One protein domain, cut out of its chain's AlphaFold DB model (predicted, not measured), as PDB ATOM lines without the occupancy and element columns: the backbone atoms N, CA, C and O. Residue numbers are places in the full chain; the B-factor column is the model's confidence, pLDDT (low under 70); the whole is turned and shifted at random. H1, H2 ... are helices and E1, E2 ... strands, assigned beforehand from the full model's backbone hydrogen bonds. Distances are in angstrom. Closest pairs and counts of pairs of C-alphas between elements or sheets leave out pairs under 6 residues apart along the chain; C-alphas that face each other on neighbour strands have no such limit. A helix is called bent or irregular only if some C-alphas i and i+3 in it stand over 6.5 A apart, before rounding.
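AT A GLANCE: This is residues 93 to 169 of the 175 residues of the protein "Protein containing General secretory system II, protein E" of Rhodopirellula baltica SH28 (UniProt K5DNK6). A strongly twisted sheet of three bent strands has the short helix H1 across E1 and E2, while the longer helix H2 begins beside the start of E1 and runs away from the sheet. The turn between E2 and E3 and the end of H2 make the two ends of the long axis. The printed part has 77 residues, with E1, E2, E3, H1 and H2 in chain order, mixed in class; the sheet, E1 E2 E3, is antiparallel. It is compact, with a radius of gyration of the C-alphas of 12.9 A, yet elongated, spanning 44 by 28 by 22 A.

HOW THE PARTS SIT: E1, residues 93 to 103, E2, residues 106 to 115, and E3, residues 118 to 126, form a meander, each strand the antiparallel neighbour of the one before, with two hairpins. N 96 and O 110 are 2.9 A apart, and N 111 and O 122 3.0 A, within hydrogen-bond range. E1 bends by 84 degrees at residue 98. H1, residues 133 to 141, is on the sheet at a height of 9.0 A, across the strands; the closest C-alphas of E1 and H1, Pro 97 and Val 140, are 5.6 A apart. H2, residues 151 to 168, only grazes the sheet with residues 151 to 154. With residues 158 to 161 alone it only just touches H1, with 3 pairs of C-alphas within 8 A, the closest those of Met 135 and Trp 161, 6.3 A; their lines are about perpendicular, at 90 degrees. Every O i to N i+4 pair is within hydrogen-bond range in H1, and 12 of 14 in H2.

IN THESE COORDINATES: E1 begins at C-alpha 93 (476.952, 433.830, 393.013) and is 21.9 A long, E2 25.6 A, E3 24.2 A and H1 12.7 A. H2, 25.4 A, ends at C-alpha 168 (485.102, 427.933, 364.825); it is only just irregular, C-alphas 152 and 155 being 6.9 A apart.

THE WHOLE: The two C-alphas farthest apart, of Met 117 and Arg 169, are 44.4 A apart. The printed part has no cut and no long link. Residue 169 is under pLDDT 70.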
ATOM      1  N   THR A  93     475.612 434.427 393.100       86.94
ATOM      2  CA  THR A  93     476.952 433.830 393.013       86.94
ATOM      3  C   THR A  93     477.802 434.643 392.048       86.94
ATOM      4  O   THR A  93     477.381 434.972 390.941       86.94
ATOM      5  N   TRP A  94     479.034 434.925 392.442       90.75
ATOM      6  CA  TRP A  94     480.057 435.466 391.567       90.75
ATOM      7  C   TRP A  94     481.147 434.435 391.318       90.75
ATOM      8  O   TRP A  94     481.431 433.570 392.147       90.75
ATOM      9  N   TYR A  95     481.792 434.561 390.167       93.75
ATOM     10  CA  TYR A  95     482.877 433.711 389.711       93.75
ATOM     11  C   TYR A  95     484.110 434.570 389.450       93.75
ATOM     12  O   TYR A  95     484.005 435.675 388.917       93.75
ATOM     13  N   TRP A  96     485.290 434.050 389.790       92.69
ATOM     14  CA  TRP A  96     486.587 434.674 389.527       92.69
ATOM     15  C   TRP A  96     487.319 433.839 388.473       92.69
ATOM     16  O   TRP A  96     488.132 432.985 388.831       92.69
ATOM     17  N   PRO A  97     487.076 434.041 387.165       90.69
ATOM     18  CA  PRO A  97     487.633 433.185 386.123       90.69
ATOM     19  C   PRO A  97     489.159 433.285 386.045       90.69
ATOM     20  O   PRO A  97     489.823 432.348 385.620       90.69
ATOM     21  N   ASN A  98     489.755 434.396 386.488       90.94
ATOM     22  CA  ASN A  98     491.209 434.538 386.605       90.94
ATOM     23  C   ASN A  98     491.810 433.753 387.791       90.94
ATOM     24  O   ASN A  98     493.029 433.621 387.872       90.94
ATOM     25  N   TRP A  99     490.978 433.223 388.689       94.31
ATOM     26  CA  TRP A  99     491.345 432.345 389.799       94.31
ATOM     27  C   TRP A  99     490.762 430.949 389.570       94.31
ATOM     28  O   TRP A  99     489.807 430.525 390.226       94.31
ATOM     29  N   HIS A 100     491.366 430.243 388.617       95.50
ATOM     30  CA  HIS A 100     491.005 428.883 388.235       95.50
ATOM     31  C   HIS A 100     492.188 427.924 388.370       95.50
ATOM     32  O   HIS A 100     493.349 428.336 388.375       95.50
ATOM     33  N   TRP A 101     491.888 426.633 388.448       96.75
ATOM     34  CA  TRP A 101     492.881 425.563 388.398       96.75
ATOM     35  C   TRP A 101     492.264 424.289 387.823       96.75
ATOM     36  O   TRP A 101     491.047 424.190 387.661       96.75
ATOM     37  N   TYR A 102     493.116 423.314 387.522       96.25
ATOM     38  CA  TYR A 102     492.700 421.981 387.099       96.25
ATOM     39  C   TYR A 102     493.068 420.962 388.177       96.25
ATOM     40  O   TYR A 102     494.165 421.033 388.734       96.25
ATOM     41  N   ASP A 103     492.158 420.033 388.455       95.81
ATOM     42  CA  ASP A 103     492.424 418.818 389.230       95.81
ATOM     43  C   ASP A 103     492.153 417.607 388.326       95.81
ATOM     44  O   ASP A 103     491.008 417.271 388.023       95.81
ATOM     45  N   GLY A 104     493.218 417.033 387.761       95.56
ATOM     46  CA  GLY A 104     493.091 416.146 386.602       95.56
ATOM     47  C   GLY A 104     492.416 416.864 385.426       95.56
ATOM     48  O   GLY A 104     492.866 417.931 385.008       95.56
ATOM     49  N   ASP A 105     491.328 416.286 384.910       95.19
ATOM     50  CA  ASP A 105     490.524 416.892 383.838       95.19
ATOM     51  C   ASP A 105     489.423 417.832 384.364       95.19
ATOM     52  O   ASP A 105     488.808 418.557 383.576       95.19
ATOM     53  N   GLN A 106     489.176 417.856 385.679       96.19
ATOM     54  CA  GLN A 106     488.197 418.751 386.290       96.19
ATOM     55  C   GLN A 106     488.715 420.187 386.281       96.19
ATOM     56  O   GLN A 106     489.833 420.471 386.715       96.19
ATOM     57  N   PHE A 107     487.877 421.102 385.809       96.94
ATOM     58  CA  PHE A 107     488.153 422.526 385.801       96.94
ATOM     59  C   PHE A 107     487.462 423.192 386.992       96.94
ATOM     60  O   PHE A 107     486.267 423.009 387.197       96.94
ATOM     61  N   ASN A 108     488.193 423.979 387.772       97.19
ATOM     62  CA  ASN A 108     487.682 424.597 388.990       97.19
ATOM     63  C   ASN A 108     487.822 426.116 388.914       97.19
ATOM     64  O   ASN A 108     488.874 426.623 388.519       97.19
ATOM     65  N   VAL A 109     486.785 426.843 389.333       96.56
ATOM     66  CA  VAL A 109     486.779 428.312 389.416       96.56
ATOM     67  C   VAL A 109     486.425 428.719 390.833       96.56
ATOM     68  O   VAL A 109     485.451 428.226 391.400       96.56
ATOM     69  N   LYS A 110     487.187 429.643 391.417       95.62
ATOM     70  CA  LYS A 110     486.803 430.218 392.705       95.62
ATOM     71  C   LYS A 110     485.488 430.982 392.561       95.62
ATOM     72  O   LYS A 110     485.313 431.746 391.612       95.62
ATOM     73  N   CYS A 111     484.591 430.792 393.518       94.38
ATOM     74  CA  CYS A 111     483.302 431.465 393.571       94.38
ATOM     75  C   CYS A 111     482.955 431.869 395.007       94.38
ATOM     76  O   CYS A 111     483.595 431.464 395.982       94.38
ATOM     77  N   SER A 112     481.968 432.735 395.132       89.94
ATOM     78  CA  SER A 112     481.448 433.247 396.389       89.94
ATOM     79  C   SER A 112     480.042 433.737 396.124       89.94
ATOM     80  O   SER A 112     479.702 434.066 394.990       89.94
ATOM     81  N   GLY A 113     479.224 433.775 397.158       88.12
ATOM     82  CA  GLY A 113     477.851 434.195 396.996       88.12
ATOM     83  C   GLY A 113     477.179 434.524 398.306       88.12
ATOM     84  O   GLY A 113     477.779 434.408 399.378       88.12
ATOM     85  N   TRP A 114     475.926 434.943 398.206       82.50
ATOM     86  CA  TRP A 114     475.053 435.150 399.356       82.50
ATOM     87  C   TRP A 114     473.913 434.151 399.336       82.50
ATOM     88  O   TRP A 114     473.269 433.962 398.310       82.50
ATOM     89  N   GLU A 115     473.636 433.569 400.493       77.75
ATOM     90  CA  GLU A 115     472.415 432.822 400.766       77.75
ATOM     91  C   GLU A 115     471.689 433.531 401.915       77.75
ATOM     92  O   GLU A 115     472.131 433.532 403.071       77.75
ATOM     93  N   GLY A 116     470.614 434.248 401.580       77.56
ATOM     94  CA  GLY A 116     469.977 435.192 402.499       77.56
ATOM     95  C   GLY A 116     470.967 436.262 402.970       77.56
ATOM     96  O   GLY A 116     471.518 437.004 402.166       77.56
ATOM     97  N   MET A 117     471.209 436.333 404.282       76.31
ATOM     98  CA  MET A 117     472.168 437.274 404.884       76.31
ATOM     99  C   MET A 117     473.573 436.685 405.099       76.31
ATOM    100  O   MET A 117     474.428 437.353 405.681       76.31
ATOM    101  N   SER A 118     473.822 435.443 404.676       78.88
ATOM    102  CA  SER A 118     475.104 434.766 404.893       78.88
ATOM    103  C   SER A 118     475.950 434.785 403.625       78.88
ATOM    104  O   SER A 118     475.503 434.330 402.576       78.88
ATOM    105  N   HIS A 119     477.189 435.270 403.729       85.00
ATOM    106  CA  HIS A 119     478.174 435.194 402.650       85.00
ATOM    107  C   HIS A 119     478.971 433.891 402.740       85.00
ATOM    108  O   HIS A 119     479.476 433.539 403.809       85.00
ATOM    109  N   TRP A 120     479.148 433.217 401.608       88.19
ATOM    110  CA  TRP A 120     479.986 432.030 401.487       88.19
ATOM    111  C   TRP A 120     481.055 432.221 400.411       88.19
ATOM    112  O   TRP A 120     480.948 433.056 399.516       88.19
ATOM    113  N   THR A 121     482.140 431.462 400.516       90.62
ATOM    114  CA  THR A 121     483.223 431.422 399.528       90.62
ATOM    115  C   THR A 121     483.649 429.978 399.349       90.62
ATOM    116  O   THR A 121     483.769 429.246 400.328       90.62
ATOM    117  N   GLY A 122     483.886 429.576 398.108       93.44
ATOM    118  CA  GLY A 122     484.239 428.209 397.768       93.44
ATOM    119  C   GLY A 122     484.761 428.097 396.345       93.44
ATOM    120  O   GLY A 122     485.422 429.002 395.822       93.44
ATOM    121  N   CYS A 123     484.476 426.960 395.728       93.94
ATOM    122  CA  CYS A 123     484.804 426.683 394.344       93.94
ATOM    123  C   CYS A 123     483.603 426.084 393.629       93.94
ATOM    124  O   CYS A 123     482.834 425.328 394.219       93.94
ATOM    125  N   HIS A 124     483.458 426.441 392.358       94.50
ATOM    126  CA  HIS A 124     482.552 425.766 391.455       94.50
ATOM    127  C   HIS A 124     483.360 424.802 390.596       94.50
ATOM    128  O   HIS A 124     484.398 425.169 390.032       94.50
ATOM    129  N   GLU A 125     482.876 423.573 390.529       96.19
ATOM    130  CA  GLU A 125     483.545 422.460 389.876       96.19
ATOM    131  C   GLU A 125     482.864 422.178 388.540       96.19
ATOM    132  O   GLU A 125     481.659 421.947 388.467       96.19
ATOM    133  N   PHE A 126     483.648 422.190 387.472       95.50
ATOM    134  CA  PHE A 126     483.223 421.848 386.128       95.50
ATOM    135  C   PHE A 126     483.956 420.564 385.727       95.50
ATOM    136  O   PHE A 126     485.080 420.630 385.217       95.50
ATOM    137  N   PRO A 127     483.379 419.377 385.984       96.56
ATOM    138  CA  PRO A 127     483.909 418.135 385.434       96.56
ATOM    139  C   PRO A 127     483.749 418.103 383.899       96.56
ATOM    140  O   PRO A 127     482.941 418.860 383.354       96.56
ATOM    141  N   PRO A 128     484.494 417.248 383.171       95.25
ATOM    142  CA  PRO A 128     484.477 417.217 381.701       95.25
ATOM    143  C   PRO A 128     483.107 416.973 381.052       95.25
ATOM    144  O   PRO A 128     482.896 417.346 379.901       95.25
ATOM    145  N   ASP A 129     482.182 416.332 381.764       94.12
ATOM    146  CA  ASP A 129     480.810 416.062 381.330       94.12
ATOM    147  C   ASP A 129     479.819 417.181 381.698       94.12
ATOM    148  O   ASP A 129     478.658 417.146 381.280       94.12
ATOM    149  N   HIS A 130     480.264 418.207 382.430       94.31
ATOM    150  CA  HIS A 130     479.445 419.365 382.752       94.31
ATOM    151  C   HIS A 130     479.071 420.139 381.482       94.31
ATOM    152  O   HIS A 130     479.919 420.453 380.645       94.31
ATOM    153  N   ALA A 131     477.800 420.535 381.363       91.88
ATOM    154  CA  ALA A 131     477.262 421.174 380.155       91.88
ATOM    155  C   ALA A 131     478.005 422.461 379.741       91.88
ATOM    156  O   ALA A 131     478.076 422.789 378.557       91.88
ATOM    157  N   ASP A 132     478.563 423.177 380.717       92.88
ATOM    158  CA  ASP A 132     479.324 424.412 380.508       92.88
ATOM    159  C   ASP A 132     480.854 424.235 380.589       92.88
ATOM    160  O   ASP A 132     481.572 425.232 380.554       92.88
ATOM    161  N   TYR A 133     481.384 423.009 380.681       95.19
ATOM    162  CA  TYR A 133     482.828 422.759 380.822       95.19
ATOM    163  C   TYR A 133     483.668 423.499 379.766       95.19
ATOM    164  O   TYR A 133     484.540 424.312 380.082       95.19
ATOM    165  N   ASP A 134     483.343 423.291 378.488       94.44
ATOM    166  CA  ASP A 134     484.041 423.926 377.367       94.44
ATOM    167  C   ASP A 134     483.817 425.442 377.308       94.44
ATOM    168  O   ASP A 134     484.686 426.190 376.849       94.44
ATOM    169  N   MET A 135     482.658 425.914 377.774       95.19
ATOM    170  CA  MET A 135     482.380 427.345 377.874       95.19
ATOM    171  C   MET A 135     483.314 427.990 378.889       95.19
ATOM    172  O   MET A 135     483.921 429.013 378.593       95.19
ATOM    173  N   TRP A 136     483.477 427.384 380.057       95.62
ATOM    174  CA  TRP A 136     484.331 427.907 381.112       95.62
ATOM    175  C   TRP A 136     485.816 427.872 380.750       95.62
ATOM    176  O   TRP A 136     486.528 428.853 380.980       95.62
ATOM    177  N   ARG A 137     486.264 426.817 380.061       94.38
ATOM    178  CA  ARG A 137     487.602 426.780 379.451       94.38
ATOM    179  C   ARG A 137     487.808 427.901 378.434       94.38
ATOM    180  O   ARG A 137     488.886 428.493 378.376       94.38
ATOM    181  N   TRP A 138     486.783 428.217 377.645       93.75
ATOM    182  CA  TRP A 138     486.820 429.355 376.733       93.75
ATOM    183  C   TRP A 138     486.857 430.689 377.491       93.75
ATOM    184  O   TRP A 138     487.724 431.507 377.194       93.75
ATOM    185  N   ILE A 139     486.009 430.889 378.502       92.38
ATOM    186  CA  ILE A 139     485.966 432.105 379.334       92.38
ATOM    187  C   ILE A 139     487.361 432.445 379.871       92.38
ATOM    188  O   ILE A 139     487.824 433.569 379.688       92.38
ATOM    189  N   VAL A 140     488.083 431.478 380.448       93.06
ATOM    190  CA  VAL A 140     489.430 431.745 380.991       93.06
ATOM    191  C   VAL A 140     490.495 431.971 379.925       93.06
ATOM    192  O   VAL A 140     491.531 432.570 380.208       93.06
ATOM    193  N   SER A 141     490.252 431.547 378.686       88.38
ATOM    194  CA  SER A 141     491.155 431.815 377.564       88.38
ATOM    195  C   SER A 141     490.984 433.214 376.959       88.38
ATOM    196  O   SER A 141     491.872 433.677 376.243       88.38
ATOM    197  N   VAL A 142     489.870 433.904 377.241       83.19
ATOM    198  CA  VAL A 142     489.566 435.216 376.659       83.19
ATOM    199  C   VAL A 142     489.808 436.326 377.695       83.19
ATOM    200  O   VAL A 142     489.078 436.400 378.685       83.19
ATOM    201  N   PRO A 143     490.756 437.258 377.454       82.81
ATOM    202  CA  PRO A 143     491.109 438.308 378.418       82.81
ATOM    203  C   PRO A 143     489.936 439.175 378.895       82.81
ATOM    204  O   PRO A 143     489.939 439.653 380.024       82.81
ATOM    205  N   GLN A 144     488.903 439.358 378.065       81.00
ATOM    206  CA  GLN A 144     487.721 440.158 378.412       81.00
ATOM    207  C   GLN A 144     486.928 439.610 379.612       81.00
ATOM    208  O   GLN A 144     486.178 440.355 380.239       81.00
ATOM    209  N   TYR A 145     487.093 438.322 379.935       82.94
ATOM    210  CA  TYR A 145     486.463 437.680 381.089       82.94
ATOM    211  C   TYR A 145     487.441 437.432 382.240       82.94
ATOM    212  O   TYR A 145     487.118 436.719 383.185       82.94
ATOM    213  N   HIS A 146     488.628 438.044 382.228       87.75
ATOM    214  CA  HIS A 146     489.550 438.031 383.373       87.75
ATOM    215  C   HIS A 146     489.120 439.054 384.438       87.75
ATOM    216  O   HIS A 146     489.911 439.866 384.911       87.75
ATOM    217  N   ARG A 147     487.836 439.028 384.796       88.44
ATOM    218  CA  ARG A 147     487.179 439.890 385.785       88.44
ATOM    219  C   ARG A 147     486.161 439.078 386.578       88.44
ATOM    220  O   ARG A 147     485.824 437.974 386.172       88.44
ATOM    221  N   LEU A 148     485.635 439.646 387.660       86.44
ATOM    222  CA  LEU A 148     484.472 439.082 388.343       86.44
ATOM    223  C   LEU A 148     483.313 438.919 387.343       86.44
ATOM    224  O   LEU A 148     483.013 439.863 386.605       86.44
ATOM    225  N   VAL A 149     482.709 437.734 387.313       88.69
ATOM    226  CA  VAL A 149     481.526 437.414 386.506       88.69
ATOM    227  C   VAL A 149     480.384 437.105 387.457       88.69
ATOM    228  O   VAL A 149     480.516 436.225 388.305       88.69
ATOM    229  N   ASP A 150     479.283 437.828 387.328       88.19
ATOM    230  CA  ASP A 150     478.053 437.518 388.053       88.19
ATOM    231  C   ASP A 150     477.343 436.327 387.385       88.19
ATOM    232  O   ASP A 150     477.322 436.229 386.154       88.19
ATOM    233  N   GLU A 151     476.759 435.415 388.169       86.94
ATOM    234  CA  GLU A 151     475.920 434.314 387.670       86.94
ATOM    235  C   GLU A 151     474.874 434.814 386.661       86.94
ATOM    236  O   GLU A 151     474.610 434.169 385.645       86.94
ATOM    237  N   LYS A 152     474.350 436.020 386.881       82.44
ATOM    238  CA  LYS A 152     473.351 436.664 386.023       82.44
ATOM    239  C   LYS A 152     473.866 436.944 384.609       82.44
ATOM    240  O   LYS A 152     473.087 436.922 383.660       82.44
ATOM    241  N   GLU A 153     475.178 437.112 384.435       84.00
ATOM    242  CA  GLU A 153     475.810 437.318 383.128       84.00
ATOM    243  C   GLU A 153     475.994 436.003 382.344       84.00
ATOM    244  O   GLU A 153     476.132 436.017 381.112       84.00
ATOM    245  N   VAL A 154     475.990 434.849 383.025       88.19
ATOM    246  CA  VAL A 154     476.302 433.531 382.442       88.19
ATOM    247  C   VAL A 154     475.407 433.183 381.243       88.19
ATOM    248  O   VAL A 154     475.952 432.751 380.221       88.19
ATOM    249  N   PRO A 155     474.074 433.404 381.253       84.75
ATOM    250  CA  PRO A 155     473.235 433.164 380.076       84.75
ATOM    251  C   PRO A 155     473.663 433.969 378.839       84.75
ATOM    252  O   PRO A 155     473.655 433.442 377.719       84.75
ATOM    253  N   GLY A 156     474.073 435.228 379.029       80.62
ATOM    254  CA  GLY A 156     474.563 436.095 377.954       80.62
ATOM    255  C   GLY A 156     475.903 435.608 377.404       80.62
ATOM    256  O   GLY A 156     476.069 435.444 376.190       80.62
ATOM    257  N   ILE A 157     476.832 435.268 378.298       86.19
ATOM    258  CA  ILE A 157     478.140 434.705 377.940       86.19
ATOM    259  C   ILE A 157     477.972 433.377 377.187       86.19
ATOM    260  O   ILE A 157     478.598 433.176 376.143       86.19
ATOM    261  N   ARG A 158     477.055 432.508 377.629       89.94
ATOM    262  CA  ARG A 158     476.735 431.233 376.967       89.94
ATOM    263  C   ARG A 158     476.240 431.437 375.537       89.94
ATOM    264  O   ARG A 158     476.602 430.674 374.639       89.94
ATOM    265  N   ARG A 159     475.442 432.481 375.289       84.75
ATOM    266  CA  ARG A 159     474.972 432.846 373.941       84.75
ATOM    267  C   ARG A 159     476.144 433.232 373.031       84.75
ATOM    268  O   ARG A 159     476.215 432.750 371.898       84.75
ATOM    269  N   ILE A 160     477.081 434.039 373.532       83.50
ATOM    270  CA  ILE A 160     478.294 434.450 372.801       83.50
ATOM    271  C   ILE A 160     479.185 433.235 372.512       83.50
ATOM    272  O   ILE A 160     479.597 433.032 371.368       83.50
ATOM    273  N   TRP A 161     479.420 432.385 373.512       86.38
ATOM    274  CA  TRP A 161     480.214 431.167 373.363       86.38
ATOM    275  C   TRP A 161     479.642 430.225 372.295       86.38
ATOM    276  O   TRP A 161     480.371 429.782 371.408       86.38
ATOM    277  N   ARG A 162     478.327 429.974 372.296       84.94
ATOM    278  CA  ARG A 162     477.681 429.135 371.266       84.94
ATOM    279  C   ARG A 162     477.910 429.678 369.855       84.94
ATOM    280  O   ARG A 162     478.177 428.905 368.936       84.94
ATOM    281  N   ARG A 163     477.852 431.002 369.677       80.31
ATOM    282  CA  ARG A 163     478.146 431.661 368.393       80.31
ATOM    283  C   ARG A 163     479.623 431.533 368.010       80.31
ATOM    284  O   ARG A 163     479.916 431.288 366.842       80.31
ATOM    285  N   TYR A 164     480.540 431.655 368.972       81.44
ATOM    286  CA  TYR A 164     481.969 431.399 368.766       81.44
ATOM    287  C   TYR A 164     482.211 429.960 368.291       81.44
ATOM    288  O   TYR A 164     482.812 429.755 367.236       81.44
ATOM    289  N   VAL A 165     481.654 428.964 368.985       82.44
ATOM    290  CA  VAL A 165     481.771 427.547 368.607       82.44
ATOM    291  C   VAL A 165     481.197 427.291 367.212       82.44
ATOM    292  O   VAL A 165     481.829 426.603 366.416       82.44
ATOM    293  N   ALA A 166     480.043 427.874 366.877       77.62
ATOM    294  CA  ALA A 166     479.440 427.735 365.550       77.62
ATOM    295  C   ALA A 166     480.321 428.304 364.420       77.62
ATOM    296  O   ALA A 166     480.325 427.754 363.323       77.62
ATOM    297  N   LYS A 167     481.082 429.377 364.682       76.44
ATOM    298  CA  LYS A 167     482.030 429.965 363.717       76.44
ATOM    299  C   LYS A 167     483.344 429.185 363.628       76.44
ATOM    300  O   LYS A 167     483.931 429.109 362.553       76.44
ATOM    301  N   CYS A 168     483.820 428.635 364.745       72.31
ATOM    302  CA  CYS A 168     485.102 427.933 364.825       72.31
ATOM    303  C   CYS A 168     485.017 426.449 364.449       72.31
ATOM    304  O   CYS A 168     486.041 425.855 364.115       72.31
ATOM    305  N   ARG A 169     483.827 425.834 364.475       57.41
ATOM    306  CA  ARG A 169     483.632 424.483 363.942       57.41
ATOM    307  C   ARG A 169     483.633 424.537 362.409       57.41
ATOM    308  O   ARG A 169     482.779 425.212 361.834       57.41
TER     309      ARG A 169